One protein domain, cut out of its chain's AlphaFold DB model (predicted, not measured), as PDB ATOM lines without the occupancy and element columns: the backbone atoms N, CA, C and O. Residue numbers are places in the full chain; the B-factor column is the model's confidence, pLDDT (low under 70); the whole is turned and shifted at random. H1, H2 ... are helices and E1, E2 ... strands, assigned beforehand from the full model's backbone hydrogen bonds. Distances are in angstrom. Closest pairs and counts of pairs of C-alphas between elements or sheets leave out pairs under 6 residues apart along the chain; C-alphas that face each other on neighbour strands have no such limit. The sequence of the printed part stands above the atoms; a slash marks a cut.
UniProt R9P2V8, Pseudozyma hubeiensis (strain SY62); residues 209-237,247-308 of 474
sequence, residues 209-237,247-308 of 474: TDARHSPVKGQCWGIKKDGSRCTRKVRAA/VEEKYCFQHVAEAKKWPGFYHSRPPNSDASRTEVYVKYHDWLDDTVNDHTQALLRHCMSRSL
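This is residues 209 to 237 and 247 to 308 of the 474 residues of a protein of Pseudozyma hubeiensis (strain SY62) (UniProt R9P2V8). With little regular structure, a two-stranded hairpin, E1 and E2, reaches out from two crossed helices, H1 and H2; its tip, residues 271 to 276, sticks out, and the looped stretch 209 to 237 lies toward the opposite end. The 91 printed residues hold H1, E1, E2 and H2 in that order, a mixed class with 31 residues in named elements. The whole is loose, with a radius of gyration of the C-alphas of 15.2 A and spans of 48 by 33 by 21 A.

E1 is residues 264 to 268 and E2 279 to 283. H1, residues 253 to 261, is 12.6 A long from C-alpha 253 at (-3.483, -8.280, 26.567). H2, residues 294 to 305, is 16.3 A long, ending at C-alpha 305 (-16.339, -19.230, 35.633).

E1 and E2 are antiparallel at 158 degrees, with N 267 and O 280 within hydrogen-bond range at 2.8 A. The closest C-alphas of E1 and H2, Phe 265 and Ser 305, are 6.4 A apart. H2 and H1 touch, closest at the C-alphas of Ala 298 and Val 256, 5.4 A, at a steep tilt of 55 degrees, the same way. In H1 and H2 every O i to N i+4 pair is within hydrogen-bond range. H1 and E2 are apart.

The C-alphas farthest apart, Ala 237 and Asp 274, are 50.1 A apart. Residues 238 to 246 are not printed, a gap of 12.8 A between C-alphas 237 and 247. No link is long. Residues 272 to 275 have pLDDT under 70.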
ATOM      1  N   THR A 209      -5.166 -23.669  16.373       94.94
ATOM      2  CA  THR A 209      -6.440 -22.930  16.228       94.94
ATOM      3  C   THR A 209      -7.640 -23.628  16.846       94.94
ATOM      4  O   THR A 209      -8.639 -22.961  17.111       94.94
ATOM      5  N   ASP A 210      -7.570 -24.934  17.092       94.19
ATOM      6  CA  ASP A 210      -8.678 -25.670  17.701       94.19
ATOM      7  C   ASP A 210      -8.724 -25.409  19.218       94.19
ATOM      8  O   ASP A 210      -7.734 -25.588  19.937       94.19
ATOM      9  N   ALA A 211      -9.883 -24.974  19.714       93.69
ATOM     10  CA  ALA A 211     -10.118 -24.726  21.133       93.69
ATOM     11  C   ALA A 211     -10.034 -26.001  21.986       93.69
ATOM     12  O   ALA A 211      -9.694 -25.915  23.166       93.69
ATOM     13  N   ARG A 212     -10.278 -27.178  21.399       92.62
ATOM     14  CA  ARG A 212     -10.235 -28.477  22.094       92.62
ATOM     15  C   ARG A 212      -8.818 -28.938  22.418       92.62
ATOM     16  O   ARG A 212      -8.631 -29.775  23.292       92.62
ATOM     17  N   HIS A 213      -7.823 -28.392  21.726       92.12
ATOM     18  CA  HIS A 213      -6.421 -28.710  21.959       92.12
ATOM     19  C   HIS A 213      -5.752 -27.633  22.809       92.12
ATOM     20  O   HIS A 213      -6.038 -26.442  22.659       92.12
ATOM     21  N   SER A 214      -4.830 -28.049  23.678       91.31
ATOM     22  CA  SER A 214      -3.999 -27.127  24.450       91.31
ATOM     23  C   SER A 214      -3.188 -26.217  23.517       91.31
ATOM     24  O   SER A 214      -2.739 -26.665  22.455       91.31
ATOM     25  N   PRO A 215      -2.998 -24.937  23.880       93.56
ATOM     26  CA  PRO A 215      -2.172 -24.027  23.100       93.56
ATOM     27  C   PRO A 215      -0.725 -24.520  23.039       93.56
ATOM     28  O   PRO A 215      -0.217 -25.151  23.967       93.56
ATOM     29  N   VAL A 216      -0.037 -24.169  21.954       93.19
ATOM     30  CA  VAL A 216       1.412 -24.379  21.847       93.19
ATOM     31  C   VAL A 216       2.129 -23.492  22.874       93.19
ATOM     32  O   VAL A 216       1.614 -22.446  23.269       93.19
ATOM     33  N   LYS A 217       3.323 -23.887  23.332       91.50
ATOM     34  CA  LYS A 217       4.114 -23.109  24.301       91.50
ATOM     35  C   LYS A 217       4.231 -21.639  23.871       91.50
ATOM     36  O   LYS A 217       4.643 -21.333  22.753       91.50
ATOM     37  N   GLY A 218       3.854 -20.731  24.772       91.88
ATOM     38  CA  GLY A 218       3.851 -19.287  24.521       91.88
ATOM     39  C   GLY A 218       2.665 -18.777  23.696       91.88
ATOM     40  O   GLY A 218       2.637 -17.600  23.352       91.88
ATOM     41  N   GLN A 219       1.678 -19.607  23.363       95.56
ATOM     42  CA  GLN A 219       0.432 -19.167  22.741       95.56
ATOM     43  C   GLN A 219      -0.611 -18.803  23.806       95.56
ATOM     44  O   GLN A 219      -0.678 -19.391  24.883       95.56
ATOM     45  N   CYS A 220      -1.440 -17.810  23.495       96.62
ATOM     46  CA  CYS A 220      -2.535 -17.386  24.351       96.62
ATOM     47  C   CYS A 220      -3.581 -18.497  24.564       96.62
ATOM     48  O   CYS A 220      -4.041 -19.129  23.613       96.62
ATOM     49  N   TRP A 221      -4.026 -18.658  25.810       96.06
ATOM     50  CA  TRP A 221      -5.075 -19.605  26.200       96.06
ATOM     51  C   TRP A 221      -6.502 -19.156  25.867       96.06
ATOM     52  O   TRP A 221      -7.418 -19.974  25.903       96.06
ATOM     53  N   GLY A 222      -6.689 -17.884  25.507       96.19
ATOM     54  CA  GLY A 222      -7.997 -17.310  25.198       96.19
ATOM     55  C   GLY A 222      -8.651 -17.935  23.966       96.19
ATOM     56  O   GLY A 222      -7.969 -18.326  23.015       96.19
ATOM     57  N   ILE A 223      -9.980 -17.997  23.987       96.06
ATOM     58  CA  ILE A 223     -10.817 -18.415  22.862       96.06
ATOM     59  C   ILE A 223     -11.495 -17.166  22.305       96.06
ATOM     60  O   ILE A 223     -12.065 -16.376  23.055       96.06
ATOM     61  N   LYS A 224     -11.396 -16.965  20.994       96.62
ATOM     62  CA  LYS A 224     -12.019 -15.834  20.309       96.62
ATOM     63  C   LYS A 224     -13.533 -16.049  20.207       96.62
ATOM     64  O   LYS A 224     -14.043 -17.152  20.372       96.62
ATOM     65  N   LYS A 225     -14.252 -14.992  19.822       95.56
ATOM     66  CA  LYS A 225     -15.708 -15.024  19.601       95.56
ATOM     67  C   LYS A 225     -16.174 -16.034  18.546       95.56
ATOM     68  O   LYS A 225     -17.313 -16.470  18.605       95.56
ATOM     69  N   ASP A 226     -15.312 -16.395  17.596       95.00
ATOM     70  CA  ASP A 226     -15.587 -17.415  16.571       95.00
ATOM     71  C   ASP A 226     -15.434 -18.859  17.099       95.00
ATOM     72  O   ASP A 226     -15.544 -19.809  16.331       95.00
ATOM     73  N   GLY A 227     -15.141 -19.035  18.394       94.94
ATOM     74  CA  GLY A 227     -14.870 -20.333  19.010       94.94
ATOM     75  C   GLY A 227     -13.468 -20.876  18.722       94.94
ATOM     76  O   GLY A 227     -13.083 -21.894  19.294       94.94
ATOM     77  N   SER A 228     -12.670 -20.206  17.883       95.94
ATOM     78  CA  SER A 228     -11.288 -20.598  17.607       95.94
ATOM     79  C   SER A 228     -10.342 -20.131  18.708       95.94
ATOM     80  O   SER A 228     -10.510 -19.081  19.337       95.94
ATOM     81  N   ARG A 229      -9.272 -20.891  18.918       96.00
ATOM     82  CA  ARG A 229      -8.215 -20.529  19.856       96.00
ATOM     83  C   ARG A 229      -7.453 -19.291  19.381       96.00
ATOM     84  O   ARG A 229      -7.168 -19.092  18.194       96.00
ATOM     85  N   CYS A 230      -7.081 -18.439  20.330       97.31
ATOM     86  CA  CYS A 230      -6.253 -17.272  20.078       97.31
ATOM     87  C   CYS A 230      -4.862 -17.680  19.585       97.31
ATOM     88  O   CYS A 230      -4.105 -18.320  20.305       97.31
ATOM     89  N   THR A 231      -4.480 -17.251  18.384       97.06
ATOM     90  CA  THR A 231      -3.163 -17.542  17.787       97.06
ATOM     91  C   THR A 231      -2.078 -16.541  18.184       97.06
ATOM     92  O   THR A 231      -0.943 -16.639  17.722       97.06
ATOM     93  N   ARG A 232      -2.395 -15.551  19.031       96.88
ATOM     94  CA  ARG A 232      -1.398 -14.574  19.481       96.88
ATOM     95  C   ARG A 232      -0.399 -15.235  20.417       96.88
ATOM     96  O   ARG A 232      -0.789 -15.924  21.361       96.88
ATOM     97  N   LYS A 233       0.881 -14.957  20.180       95.56
ATOM     98  CA  LYS A 233       1.955 -15.304  21.104       95.56
ATOM     99  C   LYS A 233       1.920 -14.355  22.302       95.56
ATOM    100  O   LYS A 233       1.690 -13.157  22.143       95.56
ATOM    101  N   VAL A 234       2.114 -14.902  23.489       94.75
ATOM    102  CA  VAL A 234       2.294 -14.171  24.739       94.75
ATOM    103  C   VAL A 234       3.773 -14.252  25.077       94.75
ATOM    104  O   VAL A 234       4.366 -15.327  24.999       94.75
ATOM    105  N   ARG A 235       4.374 -13.110  25.421       91.25
ATOM    106  CA  ARG A 235       5.765 -13.071  25.867       91.25
ATOM    107  C   ARG A 235       5.868 -13.953  27.109       91.25
ATOM    108  O   ARG A 235       5.200 -13.692  28.110       91.25
ATOM    109  N   ALA A 236       6.648 -15.027  27.023       80.00
ATOM    110  CA  ALA A 236       7.105 -15.681  28.234       80.00
ATOM    111  C   ALA A 236       7.912 -14.622  28.986       80.00
ATOM    112  O   ALA A 236       8.742 -13.963  28.368       80.00
ATOM    113  N   ALA A 237       7.621 -14.391  30.269       72.88
ATOM    114  CA  ALA A 237       8.549 -13.628  31.092       72.88
ATOM    115  C   ALA A 237       9.926 -14.271  30.886       72.88
ATOM    116  O   ALA A 237      10.003 -15.499  30.929       72.88
ATOM    117  N   VAL A 247       2.956 -26.026  30.112       71.50
ATOM    118  CA  VAL A 247       2.474 -24.760  29.552       71.50
ATOM    119  C   VAL A 247       1.669 -24.005  30.606       71.50
ATOM    120  O   VAL A 247       0.520 -24.335  30.876       71.50
ATOM    121  N   GLU A 248       2.278 -22.981  31.201       84.75
ATOM    122  CA  GLU A 248       1.587 -22.048  32.090       84.75
ATOM    123  C   GLU A 248       0.445 -21.348  31.335       84.75
ATOM    124  O   GLU A 248       0.625 -20.866  30.207       84.75
ATOM    125  N   GLU A 249      -0.739 -21.311  31.948       93.19
ATOM    126  CA  GLU A 249      -1.906 -20.634  31.394       93.19
ATOM    127  C   GLU A 249      -1.638 -19.130  31.297       93.19
ATOM    128  O   GLU A 249      -1.456 -18.451  32.302       93.19
ATOM    129  N   LYS A 250      -1.579 -18.603  30.068       94.06
ATOM    130  CA  LYS A 250      -1.313 -17.183  29.801       94.06
ATOM    131  C   LYS A 250      -2.288 -16.600  28.792       94.06
ATOM    132  O   LYS A 250      -2.491 -17.137  27.700       94.06
ATOM    133  N   TYR A 251      -2.836 -15.436  29.118       96.44
ATOM    134  CA  TYR A 251      -3.670 -14.629  28.231       96.44
ATOM    135  C   TYR A 251      -2.893 -13.471  27.593       96.44
ATOM    136  O   TYR A 251      -2.051 -12.838  28.225       96.44
ATOM    137  N   CYS A 252      -3.184 -13.168  26.326       97.12
ATOM    138  CA  CYS A 252      -2.697 -11.947  25.690       97.12
ATOM    139  C   CYS A 252      -3.459 -10.730  26.237       97.12
ATOM    140  O   CYS A 252      -4.564 -10.873  26.761       97.12
ATOM    141  N   PHE A 253      -2.907  -9.529  26.051       96.88
ATOM    142  CA  PHE A 253      -3.483  -8.280  26.567       96.88
ATOM    143  C   PHE A 253      -4.969  -8.086  26.211       96.88
ATOM    144  O   PHE A 253      -5.738  -7.602  27.034       96.88
ATOM    145  N   GLN A 254      -5.406  -8.517  25.019       97.62
ATOM    146  CA  GLN A 254      -6.812  -8.401  24.624       97.62
ATOM    147  C   GLN A 254      -7.724  -9.331  25.428       97.62
ATOM    148  O   GLN A 254      -8.794  -8.894  25.832       97.62
ATOM    149  N   HIS A 255      -7.316 -10.579  25.680       97.69
ATOM    150  CA  HIS A 255      -8.123 -11.504  26.481       97.69
ATOM    151  C   HIS A 255      -8.106 -11.135  27.963       97.69
ATOM    152  O   HIS A 255      -9.119 -11.303  28.628       97.69
ATOM    153  N   VAL A 256      -7.003 -10.572  28.467       97.50
ATOM    154  CA  VAL A 256      -6.967  -9.983  29.814       97.50
ATOM    155  C   VAL A 256      -7.985  -8.842  29.914       97.50
ATOM    156  O   VAL A 256      -8.831  -8.843  30.804       97.50
ATOM    157  N   ALA A 257      -7.972  -7.913  28.953       97.44
ATOM    158  CA  ALA A 257      -8.931  -6.814  28.911       97.44
ATOM    159  C   ALA A 257     -10.379  -7.308  28.751       97.44
ATOM    160  O   ALA A 257     -11.281  -6.780  29.392       97.44
ATOM    161  N   GLU A 258     -10.624  -8.323  27.919       96.88
ATOM    162  CA  GLU A 258     -11.953  -8.907  27.717       96.88
ATOM    163  C   GLU A 258     -12.468  -9.635  28.962       96.88
ATOM    164  O   GLU A 258     -13.614  -9.417  29.348       96.88
ATOM    165  N   ALA A 259     -11.625 -10.407  29.650       96.25
ATOM    166  CA  ALA A 259     -11.974 -11.039  30.921       96.25
ATOM    167  C   ALA A 259     -12.350 -10.001  31.993       96.25
ATOM    168  O   ALA A 259     -13.255 -10.235  32.796       96.25
ATOM    169  N   LYS A 260     -11.702  -8.827  31.980       95.94
ATOM    170  CA  LYS A 260     -11.998  -7.736  32.918       95.94
ATOM    171  C   LYS A 260     -13.334  -7.030  32.663       95.94
ATOM    172  O   LYS A 260     -13.886  -6.466  33.606       95.94
ATOM    173  N   LYS A 261     -13.875  -7.081  31.438       97.06
ATOM    174  CA  LYS A 261     -15.149  -6.419  31.081       97.06
ATOM    175  C   LYS A 261     -16.361  -7.030  31.772       97.06
ATOM    176  O   LYS A 261     -17.341  -6.328  31.997       97.06
ATOM    177  N   TRP A 262     -16.312  -8.321  32.080       96.25
ATOM    178  CA  TRP A 262     -17.429  -9.019  32.706       96.25
ATOM    179  C   TRP A 262     -17.402  -8.783  34.221       96.25
ATOM    180  O   TRP A 262     -16.381  -9.083  34.842       96.25
ATOM    181  N   PRO A 263     -18.478  -8.254  34.834       97.50
ATOM    182  CA  PRO A 263     -18.519  -7.995  36.276       97.50
ATOM    183  C   PRO A 263     -18.772  -9.259  37.114       97.50
ATOM    184  O   PRO A 263     -18.566  -9.241  38.328       97.50
ATOM    185  N   GLY A 264     -19.205 -10.348  36.482       97.38
ATOM    186  CA  GLY A 264     -19.546 -11.605  37.130       97.38
ATOM    187  C   GLY A 264     -19.959 -12.677  36.125       97.38
ATOM    188  O   GLY A 264     -19.832 -12.480  34.914       97.38
ATOM    189  N   PHE A 265     -20.456 -13.802  36.629       97.44
ATOM    190  CA  PHE A 265     -20.992 -14.900  35.823       97.44
ATOM    191  C   PHE A 265     -22.166 -15.581  36.537       97.44
ATOM    192  O   PHE A 265     -22.273 -15.526  37.762       97.44
ATOM    193  N   TYR A 266     -23.039 -16.231  35.769       96.06
ATOM    194  CA  TYR A 266     -24.103 -17.071  36.315       96.06
ATOM    195  C   TYR A 266     -23.583 -18.486  36.553       96.06
ATOM    196  O   TYR A 266     -22.966 -19.093  35.676       96.06
ATOM    197  N   HIS A 267     -23.843 -19.004  37.744       93.69
ATOM    198  CA  HIS A 267     -23.591 -20.383  38.109       93.69
ATOM    199  C   HIS A 267     -24.912 -21.149  38.135       93.69
ATOM    200  O   HIS A 267     -25.766 -20.881  38.980       93.69
ATOM    201  N   SER A 268     -25.072 -22.099  37.213       90.00
ATOM    202  CA  SER A 268     -26.226 -23.000  37.183       90.00
ATOM    203  C   SER A 268     -25.812 -24.354  37.755       90.00
ATOM    204  O   SER A 268     -24.860 -24.975  37.269       90.00
ATOM    205  N   ARG A 269     -26.533 -24.832  38.773       82.19
ATOM    206  CA  ARG A 269     -26.335 -26.183  39.305       82.19
ATOM    207  C   ARG A 269     -26.895 -27.215  38.314       82.19
ATOM    208  O   ARG A 269     -27.943 -26.953  37.712       82.19
ATOM    209  N   PRO A 270     -26.248 -28.380  38.130       78.94
ATOM    210  CA  PRO A 270     -26.893 -29.482  37.432       78.94
ATOM    211  C   PRO A 270     -28.214 -29.835  38.142       78.94
ATOM    212  O   PRO A 270     -28.256 -29.831  39.377       78.94
ATOM    213  N   PRO A 271     -29.295 -30.103  37.392       74.00
ATOM    214  CA  PRO A 271     -30.593 -30.434  37.962       74.00
ATOM    215  C   PRO A 271     -30.522 -31.817  38.616       74.00
ATOM    216  O   PRO A 271     -30.759 -32.833  37.970       74.00
ATOM    217  N   ASN A 272     -30.172 -31.868  39.899       68.75
ATOM    218  CA  ASN A 272     -30.377 -33.067  40.700       68.75
ATOM    219  C   ASN A 272     -31.837 -33.058  41.158       68.75
ATOM    220  O   ASN A 272     -32.179 -32.331  42.084       68.75
ATOM    221  N   SER A 273     -32.667 -33.821  40.439       52.62
ATOM    222  CA  SER A 273     -34.031 -34.251  40.789       52.62
ATOM    223  C   SER A 273     -34.953 -33.170  41.384       52.62
ATOM    224  O   SER A 273     -34.913 -32.879  42.574       52.62
ATOM    225  N   ASP A 274     -35.842 -32.638  40.543       66.12
ATOM    226  CA  ASP A 274     -37.057 -31.869  40.883       66.12
ATOM    227  C   ASP A 274     -36.945 -30.441  41.442       66.12
ATOM    228  O   ASP A 274     -37.934 -29.707  41.414       66.12
ATOM    229  N   ALA A 275     -35.774 -29.969  41.870       65.75
ATOM    230  CA  ALA A 275     -35.642 -28.570  42.276       65.75
ATOM    231  C   ALA A 275     -35.495 -27.642  41.053       65.75
ATOM    232  O   ALA A 275     -34.620 -27.836  40.205       65.75
ATOM    233  N   SER A 276     -36.348 -26.611  40.981       78.88
ATOM    234  CA  SER A 276     -36.227 -25.484  40.045       78.88
ATOM    235  C   SER A 276     -34.766 -25.033  39.922       78.88
ATOM    236  O   SER A 276     -34.082 -24.892  40.937       78.88
ATOM    237  N   ARG A 277     -34.280 -24.821  38.689       80.81
ATOM    238  CA  ARG A 277     -32.898 -24.389  38.418       80.81
ATOM    239  C   ARG A 277     -32.634 -23.056  39.120       80.81
ATOM    240  O   ARG A 277     -32.976 -21.999  38.597       80.81
ATOM    241  N   THR A 278     -32.008 -23.105  40.289       85.00
ATOM    242  CA  THR A 278     -31.497 -21.924  40.976       85.00
ATOM    243  C   THR A 278     -30.206 -21.492  40.295       85.00
ATOM    244  O   THR A 278     -29.177 -22.167  40.358       85.00
ATOM    245  N   GLU A 279     -30.275 -20.371  39.583       90.56
ATOM    246  CA  GLU A 279     -29.104 -19.716  39.009       90.56
ATOM    247  C   GLU A 279     -28.608 -18.644  39.975       90.56
ATOM    248  O   GLU A 279     -29.359 -17.755  40.378       90.56
ATOM    249  N   VAL A 280     -27.332 -18.724  40.349       92.19
ATOM    250  CA  VAL A 280     -26.701 -17.760  41.257       92.19
ATOM    251  C   VAL A 280     -25.773 -16.863  40.460       92.19
ATOM    252  O   VAL A 280     -24.873 -17.344  39.771       92.19
ATOM    253  N   TYR A 281     -25.972 -15.550  40.553       95.69
ATOM    254  CA  TYR A 281     -25.072 -14.585  39.931       95.69
ATOM    255  C   TYR A 281     -23.900 -14.263  40.858       95.69
ATOM    256  O   TYR A 281     -24.082 -13.698  41.936       95.69
ATOM    257  N   VAL A 282     -22.686 -14.595  40.426       96.75
ATOM    258  CA  VAL A 282     -21.458 -14.387  41.194       96.75
ATOM    259  C   VAL A 282     -20.717 -13.168  40.667       96.75
ATOM    260  O   VAL A 282     -20.263 -13.166  39.522       96.75
ATOM    261  N   LYS A 283     -20.545 -12.141  41.504       97.69
ATOM    262  CA  LYS A 283     -19.797 -10.928  41.148       97.69
ATOM    263  C   LYS A 283     -18.314 -11.114  41.454       97.69
ATOM    264  O   LYS A 283     -17.947 -11.599  42.520       97.69
ATOM    265  N   TYR A 284     -17.438 -10.704  40.541       97.75
ATOM    266  CA  TYR A 284     -15.996 -10.878  40.733       97.75
ATOM    267  C   TYR A 284     -15.423  -9.997  41.845       97.75
ATOM    268  O   TYR A 284     -14.518 -10.439  42.543       97.75
ATOM    269  N   HIS A 285     -15.962  -8.791  42.044       96.94
ATOM    270  CA  HIS A 285     -15.474  -7.864  43.073       96.94
ATOM    271  C   HIS A 285     -15.690  -8.368  44.507       96.94
ATOM    272  O   HIS A 285     -15.030  -7.897  45.423       96.94
ATOM    273  N   ASP A 286     -16.594  -9.333  44.716       96.50
ATOM    274  CA  ASP A 286     -16.812  -9.931  46.037       96.50
ATOM    275  C   ASP A 286     -15.660 -10.866  46.454       96.50
ATOM    276  O   ASP A 286     -15.522 -11.189  47.635       96.50
ATOM    277  N   TRP A 287     -14.833 -11.304  45.495       97.44
ATOM    278  CA  TRP A 287     -13.805 -12.339  45.683       97.44
ATOM    279  C   TRP A 287     -12.398 -11.910  45.256       97.44
ATOM    280  O   TRP A 287     -11.403 -12.450  45.757       97.44
ATOM    281  N   LEU A 288     -12.304 -10.977  44.308       96.88
ATOM    282  CA  LEU A 288     -11.054 -10.492  43.738       96.88
ATOM    283  C   LEU A 288     -10.737  -9.104  44.278       96.88
ATOM    284  O   LEU A 288     -11.579  -8.214  44.228       96.88
ATOM    285  N   ASP A 289      -9.505  -8.945  44.752       93.50
ATOM    286  CA  ASP A 289      -8.947  -7.656  45.139       93.50
ATOM    287  C   ASP A 289      -8.270  -6.996  43.925       93.50
ATOM    288  O   ASP A 289      -7.624  -7.669  43.113       93.50
ATOM    289  N   ASP A 290      -8.394  -5.675  43.828       93.31
ATOM    290  CA  ASP A 290      -7.742  -4.843  42.817       93.31
ATOM    291  C   ASP A 290      -6.215  -4.802  42.989       93.31
ATOM    292  O   ASP A 290      -5.497  -4.428  42.060       93.31
ATOM    293  N   THR A 291      -5.696  -5.239  44.142       91.88
ATOM    294  CA  THR A 291      -4.250  -5.394  44.380       91.88
ATOM    295  C   THR A 291      -3.611  -6.511  43.549       91.88
ATOM    296  O   THR A 291      -2.404  -6.481  43.290       91.88
ATOM    297  N   VAL A 292      -4.395  -7.497  43.098       93.62
ATOM    298  CA  VAL A 292      -3.901  -8.600  42.268       93.62
ATOM    299  C   VAL A 292      -3.690  -8.112  40.836       93.62
ATOM    300  O   VAL A 292      -4.550  -7.441  40.269       93.62
ATOM    301  N   ASN A 293      -2.569  -8.496  40.217       95.12
ATOM    302  CA  ASN A 293      -2.256  -8.082  38.851       95.12
ATOM    303  C   ASN A 293      -3.344  -8.507  37.834       95.12
ATOM    304  O   ASN A 293      -4.014  -9.534  37.977       95.12
ATOM    305  N   ASP A 294      -3.490  -7.729  36.761       96.62
ATOM    306  CA  ASP A 294      -4.542  -7.933  35.753       96.62
ATOM    307  C   ASP A 294      -4.529  -9.330  35.123       96.62
ATOM    308  O   ASP A 294      -5.576  -9.897  34.802       96.62
ATOM    309  N   HIS A 295      -3.338  -9.902  34.943       95.75
ATOM    310  CA  HIS A 295      -3.180 -11.217  34.340       95.75
ATOM    311  C   HIS A 295      -3.701 -12.335  35.249       95.75
ATOM    312  O   HIS A 295      -4.476 -13.183  34.804       95.75
ATOM    313  N   THR A 296      -3.327 -12.315  36.528       96.31
ATOM    314  CA  THR A 296      -3.808 -13.261  37.533       96.31
ATOM    315  C   THR A 296      -5.289 -13.049  37.792       96.31
ATOM    316  O   THR A 296      -6.009 -14.036  37.898       96.31
ATOM    317  N   GLN A 297      -5.795 -11.811  37.790       97.31
ATOM    318  CA  GLN A 297      -7.242 -11.585  37.830       97.31
ATOM    319  C   GLN A 297      -7.951 -12.272  36.657       97.31
ATOM    320  O   GLN A 297      -8.961 -12.936  36.870       97.31
ATOM    321  N   ALA A 298      -7.433 -12.169  35.430       97.19
ATOM    322  CA  ALA A 298      -8.026 -12.856  34.281       97.19
ATOM    323  C   ALA A 298      -8.007 -14.390  34.442       97.19
ATOM    324  O   ALA A 298      -9.008 -15.046  34.144       97.19
ATOM    325  N   LEU A 299      -6.914 -14.958  34.968       96.81
ATOM    326  CA  LEU A 299      -6.808 -16.390  35.281       96.81
ATOM    327  C   LEU A 299      -7.797 -16.821  36.368       96.81
ATOM    328  O   LEU A 299      -8.489 -17.825  36.203       96.81
ATOM    329  N   LEU A 300      -7.922 -16.043  37.445       97.81
ATOM    330  CA  LEU A 300      -8.881 -16.293  38.519       97.81
ATOM    331  C   LEU A 300     -10.318 -16.229  37.990       97.81
ATOM    332  O   LEU A 300     -11.081 -17.166  38.208       97.81
ATOM    333  N   ARG A 301     -10.679 -15.196  37.216       97.69
ATOM    334  CA  ARG A 301     -12.010 -15.072  36.590       97.69
ATOM    335  C   ARG A 301     -12.331 -16.262  35.690       97.69
ATOM    336  O   ARG A 301     -13.450 -16.780  35.740       97.69
ATOM    337  N   HIS A 302     -11.357 -16.720  34.900       96.81
ATOM    338  CA  HIS A 302     -11.501 -17.916  34.073       96.81
ATOM    339  C   HIS A 302     -11.706 -19.175  34.925       96.81
ATOM    340  O   HIS A 302     -12.651 -19.927  34.696       96.81
ATOM    341  N   CYS A 303     -10.875 -19.383  35.948       97.06
ATOM    342  CA  CYS A 303     -10.968 -20.538  36.839       97.06
ATOM    343  C   CYS A 303     -12.305 -20.577  37.604       97.06
ATOM    344  O   CYS A 303     -12.937 -21.631  37.696       97.06
ATOM    345  N   MET A 304     -12.780 -19.422  38.086       97.38
ATOM    346  CA  MET A 304     -14.074 -19.272  38.762       97.38
ATOM    347  C   MET A 304     -15.253 -19.611  37.840       97.38
ATOM    348  O   MET A 304     -16.161 -20.325  38.261       97.38
ATOM    349  N   SER A 305     -15.231 -19.108  36.599       96.19
ATOM    350  CA  SER A 305     -16.339 -19.230  35.633       96.19
ATOM    351  C   SER A 305     -16.336 -20.521  34.819       96.19
ATOM    352  O   SER A 305     -17.298 -20.790  34.100       96.19
ATOM    353  N   ARG A 306     -15.281 -21.339  34.925       94.50
ATOM    354  CA  ARG A 306     -15.206 -22.628  34.234       94.50
ATOM    355  C   ARG A 306     -16.435 -23.478  34.568       94.50
ATOM    356  O   ARG A 306     -16.905 -23.483  35.710       94.50
ATOM    357  N   SER A 307     -16.937 -24.239  33.601       92.06
ATOM    358  CA  SER A 307     -17.967 -25.245  33.867       92.06
ATOM    359  C   SER A 307     -17.441 -26.282  34.859       92.06
ATOM    360  O   SER A 307     -16.255 -26.626  34.851       92.06
ATOM    361  N   LEU A 308     -18.300 -26.721  35.774       90.94
ATOM    362  CA  LEU A 308     -17.973 -27.820  36.673       90.94
ATOM    363  C   LEU A 308     -17.953 -29.121  35.880       90.94
ATOM    364  O   LEU A 308     -18.836 -29.350  35.057       90.94
TER     365      LEU A 308